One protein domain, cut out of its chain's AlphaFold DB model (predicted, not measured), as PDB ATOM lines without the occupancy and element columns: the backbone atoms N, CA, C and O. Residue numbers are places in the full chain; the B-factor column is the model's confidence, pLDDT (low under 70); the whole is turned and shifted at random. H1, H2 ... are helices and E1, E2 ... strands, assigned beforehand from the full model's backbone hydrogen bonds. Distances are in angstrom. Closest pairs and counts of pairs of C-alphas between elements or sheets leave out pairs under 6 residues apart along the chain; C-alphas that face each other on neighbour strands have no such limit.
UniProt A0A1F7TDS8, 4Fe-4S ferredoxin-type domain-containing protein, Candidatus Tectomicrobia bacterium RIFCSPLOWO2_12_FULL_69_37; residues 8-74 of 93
ATOM      1  N   ILE A   8       9.508 -30.030   2.385       93.31
ATOM      2  CA  ILE A   8       8.979 -28.787   1.827       93.31
ATOM      3  C   ILE A   8       9.933 -27.665   2.206       93.31
ATOM      4  O   ILE A   8      10.197 -27.431   3.381       93.31
ATOM      5  N   ASP A   9      10.434 -26.962   1.198       94.31
ATOM      6  CA  ASP A   9      11.233 -25.757   1.386       94.31
ATOM      7  C   ASP A   9      10.310 -24.529   1.390       94.31
ATOM      8  O   ASP A   9       9.810 -24.102   0.342       94.31
ATOM      9  N   TYR A  10      10.077 -23.958   2.574       92.31
ATOM     10  CA  TYR A  10       9.214 -22.789   2.744       92.31
ATOM     11  C   TYR A  10       9.820 -21.496   2.190       92.31
ATOM     12  O   TYR A  10       9.073 -20.555   1.931       92.31
ATOM     13  N   MET A  11      11.127 -21.451   1.916       91.69
ATOM     14  CA  MET A  11      11.749 -20.312   1.229       91.69
ATOM     15  C   MET A  11      11.432 -20.297  -0.268       91.69
ATOM     16  O   MET A  11      11.499 -19.245  -0.905       91.69
ATOM     17  N   ARG A  12      11.122 -21.464  -0.846       91.94
ATOM     18  CA  ARG A  12      10.752 -21.617  -2.263       91.94
ATOM     19  C   ARG A  12       9.245 -21.747  -2.475       91.94
ATOM     20  O   ARG A  12       8.761 -21.521  -3.582       91.94
ATOM     21  N   CYS A  13       8.503 -22.134  -1.442       92.62
ATOM     22  CA  CYS A  13       7.056 -22.268  -1.495       92.62
ATOM     23  C   CYS A  13       6.377 -20.899  -1.665       92.62
ATOM     24  O   CYS A  13       6.611 -19.977  -0.893       92.62
ATOM     25  N   MET A  14       5.480 -20.788  -2.646       93.94
ATOM     26  CA  MET A  14       4.680 -19.577  -2.890       93.94
ATOM     27  C   MET A  14       3.278 -19.628  -2.261       93.94
ATOM     28  O   MET A  14       2.444 -18.780  -2.556       93.94
ATOM     29  N   TYR A  15       2.994 -20.644  -1.437       92.38
ATOM     30  CA  TYR A  15       1.701 -20.840  -0.762       92.38
ATOM     31  C   TYR A  15       0.480 -20.860  -1.705       92.38
ATOM     32  O   TYR A  15      -0.614 -20.449  -1.335       92.38
ATOM     33  N   CYS A  16       0.653 -21.364  -2.928       94.19
ATOM     34  CA  CYS A  16      -0.377 -21.320  -3.969       94.19
ATOM     35  C   CYS A  16      -1.497 -22.364  -3.837       94.19
ATOM     36  O   CYS A  16      -2.461 -22.292  -4.586       94.19
ATOM     37  N   GLY A  17      -1.385 -23.369  -2.963       91.12
ATOM     38  CA  GLY A  17      -2.420 -24.403  -2.827       91.12
ATOM     39  C   GLY A  17      -2.376 -25.536  -3.852       91.12
ATOM     40  O   GLY A  17      -3.002 -26.571  -3.614       91.12
ATOM     41  N   LEU A  18      -1.583 -25.417  -4.923       93.06
ATOM     42  CA  LEU A  18      -1.532 -26.401  -6.016       93.06
ATOM     43  C   LEU A  18      -1.169 -27.815  -5.541       93.06
ATOM     44  O   LEU A  18      -1.691 -28.799  -6.059       93.06
ATOM     45  N   CYS A  19      -0.323 -27.944  -4.515       91.56
ATOM     46  CA  CYS A  19       0.019 -29.247  -3.942       91.56
ATOM     47  C   CYS A  19      -1.192 -29.955  -3.306       91.56
ATOM     48  O   CYS A  19      -1.286 -31.180  -3.353       91.56
ATOM     49  N   THR A  20      -2.142 -29.200  -2.749       91.19
ATOM     50  CA  THR A  20      -3.356 -29.744  -2.118       91.19
ATOM     51  C   THR A  20      -4.422 -30.139  -3.132       91.19
ATOM     52  O   THR A  20      -5.275 -30.976  -2.840       91.19
ATOM     53  N   GLU A  21      -4.401 -29.531  -4.314       91.06
ATOM     54  CA  GLU A  21      -5.307 -29.846  -5.417       91.06
ATOM     55  C   GLU A  21      -4.786 -31.027  -6.231       91.06
ATOM     56  O   GLU A  21      -5.552 -31.920  -6.578       91.06
ATOM     57  N   ALA A  22      -3.472 -31.072  -6.463       92.31
ATOM     58  CA  ALA A  22      -2.816 -32.157  -7.181       92.31
ATOM     59  C   ALA A  22      -2.795 -33.480  -6.399       92.31
ATOM     60  O   ALA A  22      -2.557 -34.533  -6.985       92.31
ATOM     61  N   CYS A  23      -3.008 -33.442  -5.079       89.44
ATOM     62  CA  CYS A  23      -3.011 -34.631  -4.239       89.44
ATOM     63  C   CYS A  23      -4.174 -35.570  -4.627       89.44
ATOM     64  O   CYS A  23      -5.335 -35.207  -4.431       89.44
ATOM     65  N   PRO A  24      -3.897 -36.795  -5.119       90.06
ATOM     66  CA  PRO A  24      -4.931 -37.712  -5.596       90.06
ATOM     67  C   PRO A  24      -5.576 -38.536  -4.470       90.06
ATOM     68  O   PRO A  24      -6.452 -39.357  -4.735       90.06
ATOM     69  N   THR A  25      -5.107 -38.400  -3.224       86.12
ATOM     70  CA  THR A  25      -5.550 -39.247  -2.112       86.12
ATOM     71  C   THR A  25      -6.783 -38.674  -1.425       86.12
ATOM     72  O   THR A  25      -6.897 -37.467  -1.210       86.12
ATOM     73  N   THR A  26      -7.673 -39.567  -0.994       83.12
ATOM     74  CA  THR A  26      -8.839 -39.230  -0.169       83.12
ATOM     75  C   THR A  26      -8.756 -40.048   1.124       83.12
ATOM     76  O   THR A  26      -8.967 -41.258   1.061       83.12
ATOM     77  N   PRO A  27      -8.436 -39.452   2.293       83.25
ATOM     78  CA  PRO A  27      -8.237 -38.023   2.565       83.25
ATOM     79  C   PRO A  27      -6.948 -37.447   1.953       83.25
ATOM     80  O   PRO A  27      -5.983 -38.170   1.692       83.25
ATOM     81  N   LYS A  28      -6.935 -36.122   1.742       85.50
ATOM     82  CA  LYS A  28      -5.765 -35.402   1.220       85.50
ATOM     83  C   LYS A  28      -4.573 -35.595   2.155       85.50
ATOM     84  O   LYS A  28      -4.690 -35.341   3.353       85.50
ATOM     85  N   SER A  29      -3.437 -36.020   1.608       87.00
ATOM     86  CA  SER A  29      -2.205 -36.243   2.376       87.00
ATOM     87  C   SER A  29      -1.444 -34.953   2.683       87.00
ATOM     88  O   SER A  29      -0.628 -34.925   3.597       87.00
ATOM     89  N   ILE A  30      -1.694 -33.891   1.915       88.75
ATOM     90  CA  ILE A  30      -1.135 -32.557   2.127       88.75
ATOM     91  C   ILE A  30      -2.259 -31.527   2.084       88.75
ATOM     92  O   ILE A  30      -3.103 -31.532   1.183       88.75
ATOM     93  N   VAL A  31      -2.275 -30.647   3.080       88.50
ATOM     94  CA  VAL A  31      -3.238 -29.550   3.208       88.50
ATOM     95  C   VAL A  31      -2.514 -28.311   3.712       88.50
ATOM     96  O   VAL A  31      -1.534 -28.419   4.448       88.50
ATOM     97  N   HIS A  32      -3.011 -27.134   3.344       89.88
ATOM     98  CA  HIS A  32      -2.564 -25.898   3.969       89.88
ATOM     99  C   HIS A  32      -3.253 -25.732   5.323       89.88
ATOM    100  O   HIS A  32      -4.477 -25.807   5.426       89.88
ATOM    101  N   THR A  33      -2.451 -25.520   6.361       86.56
ATOM    102  CA  THR A  33      -2.912 -25.152   7.701       86.56
ATOM    103  C   THR A  33      -3.143 -23.647   7.804       86.56
ATOM    104  O   THR A  33      -2.678 -22.878   6.966       86.56
ATOM    105  N   HIS A  34      -3.808 -23.211   8.874       83.88
ATOM    106  CA  HIS A  34      -3.995 -21.786   9.173       83.88
ATOM    107  C   HIS A  34      -2.814 -21.151   9.919       83.88
ATOM    108  O   HIS A  34      -2.879 -19.982  10.283       83.88
ATOM    109  N   GLN A  35      -1.736 -21.898  10.150       82.88
ATOM    110  CA  GLN A  35      -0.533 -21.377  10.778       82.88
ATOM    111  C   GLN A  35       0.284 -20.547   9.780       82.88
ATOM    112  O   GLN A  35       0.842 -21.082   8.826       82.88
ATOM    113  N   TYR A  36       0.334 -19.237  10.015       84.69
ATOM    114  CA  TYR A  36       1.077 -18.262   9.206       84.69
ATOM    115  C   TYR A  36       2.412 -17.856   9.848       84.69
ATOM    116  O   TYR A  36       3.328 -17.408   9.164       84.69
ATOM    117  N   GLU A  37       2.554 -18.052  11.159       86.56
ATOM    118  CA  GLU A  37       3.740 -17.665  11.923       86.56
ATOM    119  C   GLU A  37       4.778 -18.790  11.905       86.56
ATOM    120  O   GLU A  37       4.873 -19.600  12.827       86.56
ATOM    121  N   THR A  38       5.558 -18.859  10.827       83.06
ATOM    122  CA  THR A  38       6.703 -19.780  10.712       83.06
ATOM    123  C   THR A  38       8.013 -19.017  10.492       83.06
ATOM    124  O   THR A  38       8.614 -19.103   9.424       83.06
ATOM    125  N   PRO A  39       8.470 -18.221  11.479       86.44
ATOM    126  CA  PRO A  39       9.762 -17.560  11.385       86.44
ATOM    127  C   PRO A  39      10.904 -18.572  11.569       86.44
ATOM    128  O   PRO A  39      10.854 -19.436  12.444       86.44
ATOM    129  N   GLY A  40      11.952 -18.428  10.762       88.56
ATOM    130  CA  GLY A  40      13.235 -19.109  10.919       88.56
ATOM    131  C   GLY A  40      14.366 -18.093  10.795       88.56
ATOM    132  O   GLY A  40      14.209 -17.081  10.106       88.56
ATOM    133  N   PHE A  41      15.484 -18.328  11.479       91.69
ATOM    134  CA  PHE A  41      16.646 -17.432  11.416       91.69
ATOM    135  C   PHE A  41      17.617 -17.863  10.317       91.69
ATOM    136  O   PHE A  41      18.237 -17.021   9.665       91.69
ATOM    137  N   PHE A  42      17.714 -19.171  10.084       93.50
ATOM    138  CA  PHE A  42      18.547 -19.775   9.054       93.50
ATOM    139  C   PHE A  42      17.689 -20.422   7.966       93.50
ATOM    140  O   PHE A  42      16.506 -20.701   8.152       93.50
ATOM    141  N   ARG A  43      18.289 -20.665   6.794       90.06
ATOM    142  CA  ARG A  43      17.569 -21.284   5.667       90.06
ATOM    143  C   ARG A  43      17.098 -22.695   6.009       90.06
ATOM    144  O   ARG A  43      15.985 -23.059   5.648       90.06
ATOM    145  N   ASP A  44      17.919 -23.441   6.740       91.56
ATOM    146  CA  ASP A  44      17.633 -24.827   7.117       91.56
ATOM    147  C   ASP A  44      16.456 -24.918   8.100       91.56
ATOM    148  O   ASP A  44      15.698 -25.883   8.061       91.56
ATOM    149  N   ASP A  45      16.198 -23.863   8.884       91.69
ATOM    150  CA  ASP A  45      15.031 -23.791   9.775       91.69
ATOM    151  C   ASP A  45      13.702 -23.807   9.004       91.69
ATOM    152  O   ASP A  45      12.661 -24.145   9.575       91.69
ATOM    153  N   LEU A  46      13.728 -23.421   7.723       92.69
ATOM    154  CA  LEU A  46      12.572 -23.300   6.832       92.69
ATOM    155  C   LEU A  46      12.464 -24.462   5.836       92.69
ATOM    156  O   LEU A  46      11.537 -24.496   5.026       92.69
ATOM    157  N   VAL A  47      13.360 -25.446   5.920       94.38
ATOM    158  CA  VAL A  47      13.219 -26.722   5.219       94.38
ATOM    159  C   VAL A  47      12.577 -27.714   6.180       94.38
ATOM    160  O   VAL A  47      13.136 -28.064   7.215       94.38
ATOM    161  N   TYR A  48      11.351 -28.126   5.878       93.25
ATOM    162  CA  TYR A  48      10.596 -29.016   6.751       93.25
ATOM    163  C   TYR A  48      10.629 -30.421   6.190       93.25
ATOM    164  O   TYR A  48      10.082 -30.693   5.122       93.25
ATOM    165  N   GLU A  49      11.237 -31.317   6.950       93.44
ATOM    166  CA  GLU A  49      11.205 -32.742   6.676       93.44
ATOM    167  C   GLU A  49       9.864 -33.362   7.082       93.44
ATOM    168  O   GLU A  49       9.062 -32.784   7.825       93.44
ATOM    169  N   LYS A  50       9.635 -34.579   6.591       90.06
ATOM    170  CA  LYS A  50       8.429 -35.378   6.823       90.06
ATOM    171  C   LYS A  50       7.989 -35.412   8.292       90.06
ATOM    172  O   LYS A  50       6.804 -35.248   8.560       90.06
ATOM    173  N   GLU A  51       8.918 -35.593   9.227       90.62
ATOM    174  CA  GLU A  51       8.631 -35.676  10.667       90.62
ATOM    175  C   GLU A  51       8.012 -34.376  11.197       90.62
ATOM    176  O   GLU A  51       6.915 -34.383  11.752       90.62
ATOM    177  N   ARG A  52       8.640 -33.234  10.896       89.56
ATOM    178  CA  ARG A  52       8.140 -31.912  11.296       89.56
ATOM    179  C   ARG A  52       6.785 -31.585  10.664       89.56
ATOM    180  O   ARG A  52       5.954 -30.923  11.283       89.56
ATOM    181  N   LEU A  53       6.538 -32.051   9.439       90.25
ATOM    182  CA  LEU A  53       5.241 -31.888   8.773       90.25
ATOM    183  C   LEU A  53       4.133 -32.708   9.455       90.25
ATOM    184  O   LEU A  53       3.000 -32.230   9.549       90.25
ATOM    185  N   TYR A  54       4.444 -33.899   9.975       89.25
ATOM    186  CA  TYR A  54       3.490 -34.676  10.773       89.25
ATOM    187  C   TYR A  54       3.185 -34.021  12.121       89.25
ATOM    188  O   TYR A  54       2.017 -33.986  12.513       89.25
ATOM    189  N   ASP A  55       4.174 -33.422  12.782       88.94
ATOM    190  CA  ASP A  55       3.940 -32.685  14.030       88.94
ATOM    191  C   ASP A  55       2.955 -31.524  13.834       88.94
ATOM    192  O   ASP A  55       2.069 -31.288  14.663       88.94
ATOM    193  N   VAL A  56       3.084 -30.796  12.718       86.94
ATOM    194  CA  VAL A  56       2.144 -29.728  12.339       86.94
ATOM    195  C   VAL A  56       0.760 -30.310  12.051       86.94
ATOM    196  O   VAL A  56      -0.251 -29.772  12.509       86.94
ATOM    197  N   TRP A  57       0.694 -31.439  11.341       85.06
ATOM    198  CA  TRP A  57      -0.568 -32.123  11.063       85.06
ATOM    199  C   TRP A  57      -1.303 -32.528  12.344       85.06
ATOM    200  O   TRP A  57      -2.514 -32.320  12.445       85.06
ATOM    201  N   GLU A  58      -0.605 -33.070  13.341       84.69
ATOM    202  CA  GLU A  58      -1.227 -33.463  14.606       84.69
ATOM    203  C   GLU A  58      -1.765 -32.270  15.400       84.69
ATOM    204  O   GLU A  58      -2.876 -32.339  15.937       84.69
ATOM    205  N   LYS A  59      -1.001 -31.173  15.440       81.06
ATOM    206  CA  LYS A  59      -1.342 -29.970  16.211       81.06
ATOM    207  C   LYS A  59      -2.473 -29.160  15.601       81.06
ATOM    208  O   LYS A  59      -3.297 -28.665  16.356       81.06
ATOM    209  N   GLU A  60      -2.518 -29.039  14.278       78.50
ATOM    210  CA  GLU A  60      -3.453 -28.140  13.590       78.50
ATOM    211  C   GLU A  60      -4.598 -28.901  12.927       78.50
ATOM    212  O   GLU A  60      -5.775 -28.577  13.100       78.50
ATOM    213  N   VAL A  61      -4.275 -29.953  12.172       74.12
ATOM    214  CA  VAL A  61      -5.279 -30.661  11.377       74.12
ATOM    215  C   VAL A  61      -5.975 -31.725  12.204       74.12
ATOM    216  O   VAL A  61      -7.189 -31.862  12.081       74.12
ATOM    217  N   ASN A  62      -5.260 -32.479  13.036       72.19
ATOM    218  CA  ASN A  62      -5.809 -33.549  13.874       72.19
ATOM    219  C   ASN A  62      -6.034 -33.131  15.337       72.19
ATOM    220  O   ASN A  62      -6.243 -33.995  16.193       72.19
ATOM    221  N   TYR A  63      -6.023 -31.822  15.620       64.69
ATOM    222  CA  TYR A  63      -6.188 -31.286  16.967       64.69
ATOM    223  C   TYR A  63      -7.442 -31.846  17.646       64.69
ATOM    224  O   TYR A  63      -8.578 -31.600  17.232       64.69
ATOM    225  N   ARG A  64      -7.232 -32.606  18.724       56.78
ATOM    226  CA  ARG A  64      -8.280 -33.319  19.474       56.78
ATOM    227  C   ARG A  64      -8.695 -32.587  20.760       56.78
ATOM    228  O   ARG A  64      -9.295 -33.199  21.646       56.78
ATOM    229  N   GLY A  65      -8.353 -31.305  20.891       55.09
ATOM    230  CA  GLY A  65      -8.703 -30.461  22.037       55.09
ATOM    231  C   GLY A  65      -9.880 -29.517  21.754       55.09
ATOM    232  O   GLY A  65     -10.250 -29.303  20.598       55.09
ATOM    233  N   PRO A  66     -10.500 -28.928  22.789       58.34
ATOM    234  CA  PRO A  66     -11.492 -27.875  22.596       58.34
ATOM    235  C   PRO A  66     -10.823 -26.638  21.978       58.34
ATOM    236  O   PRO A  66      -9.774 -26.199  22.450       58.34
ATOM    237  N   ARG A  67     -11.426 -26.058  20.932       58.12
ATOM    238  CA  ARG A  67     -10.965 -24.780  20.364       58.12
ATOM    239  C   ARG A  67     -11.062 -23.692  21.449       58.12
ATOM    240  O   ARG A  67     -12.158 -23.508  21.988       58.12
ATOM    241  N   PRO A  68      -9.974 -22.963  21.771       54.41
ATOM    242  CA  PRO A  68      -9.939 -22.046  22.920       54.41
ATOM    243  C   PRO A  68     -11.007 -20.945  22.868       54.41
ATOM    244  O   PRO A  68     -11.558 -20.556  23.893       54.41
ATOM    245  N   TRP A  69     -11.360 -20.496  21.661       51.94
ATOM    246  CA  TRP A  69     -12.333 -19.424  21.438       51.94
ATOM    247  C   TRP A  69     -13.799 -19.864  21.600       51.94
ATOM    248  O   TRP A  69     -14.664 -19.031  21.851       51.94
ATOM    249  N   GLY A  70     -14.102 -21.166  21.549       55.62
ATOM    250  CA  GLY A  70     -15.489 -21.650  21.602       55.62
ATOM    251  C   GLY A  70     -16.198 -21.396  22.939       55.62
ATOM    252  O   GLY A  70     -17.412 -21.226  22.969       55.62
ATOM    253  N   LYS A  71     -15.446 -21.322  24.047       53.19
ATOM    254  CA  LYS A  71     -15.999 -21.003  25.376       53.19
ATOM    255  C   LYS A  71     -16.130 -19.499  25.630       53.19
ATOM    256  O   LYS A  71     -16.987 -19.106  26.411       53.19
ATOM    257  N   LEU A  72     -15.298 -18.677  24.981       53.56
ATOM    258  CA  LEU A  72     -15.254 -17.226  25.190       53.56
ATOM    259  C   LEU A  72     -16.392 -16.496  24.454       53.56
ATOM    260  O   LEU A  72     -16.915 -15.518  24.972       53.56
ATOM    261  N   PHE A  73     -16.824 -17.006  23.294       52.44
ATOM    262  CA  PHE A  73     -17.871 -16.391  22.458       52.44
ATOM    263  C   PHE A  73     -19.264 -17.027  22.606       52.44
ATOM    264  O   PHE A  73     -20.150 -16.762  21.799       52.44
ATOM    265  N   GLY A  74     -19.487 -17.867  23.626       53.75
ATOM    266  CA  GLY A  74     -20.822 -18.398  23.948       53.75
ATOM    267  C   GLY A  74     -21.477 -19.253  22.850       53.75
ATOM    268  O   GLY A  74     -22.691 -19.454  22.871       53.75
TER     269      GLY A  74
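This is residues 8 to 74 of the 93 residues of the protein "4Fe-4S ferredoxin-type domain-containing protein" of Candidatus Tectomicrobia bacterium RIFCSPLOWO2_12_FULL_69_37 (UniProt A0A1F7TDS8). Little regular structure is here: a loose body of loops holds a short helix H1, and a wide loop leads from it to the small strand E1, which is followed with no residue between by the longer helix H2, the chain turning a corner there. A tail, residues 63 to 74, sticks out and makes much of the length. The printed part has 67 residues, 20 in named elements, in the order H1, E1, H2, mostly helix; it is loose, with a radius of gyration of the C-alphas of 14.3 A and spans of 41 by 34 by 22 A.

Start at residues 8 to 9, paired antiparallel with residues 47 to 48 of E1, residues 47 to 49, which pairs with no named strand. H1, residues 18 to 22, is apart from E1 and from H2, residues 50 to 61. E1 and H2 meet only through their tight link. In both helices every O i to N i+4 pair is within hydrogen-bond range.

Find C-alpha 18 at (-1.532, -26.401, -6.016), where H1 begins; it spans 6.0 A. E1 spans 6.5 A. H2 runs 15.2 A to C-alpha 61 at (-5.279, -30.661, 11.377).

The C-alphas of Arg 43 and Gly 74, the two farthest apart, are 42.6 A apart. The printed part has no cut. The link from H1 to E1 is long, 24 residues. Residues 63 to 74 stand free, with pLDDT under 70.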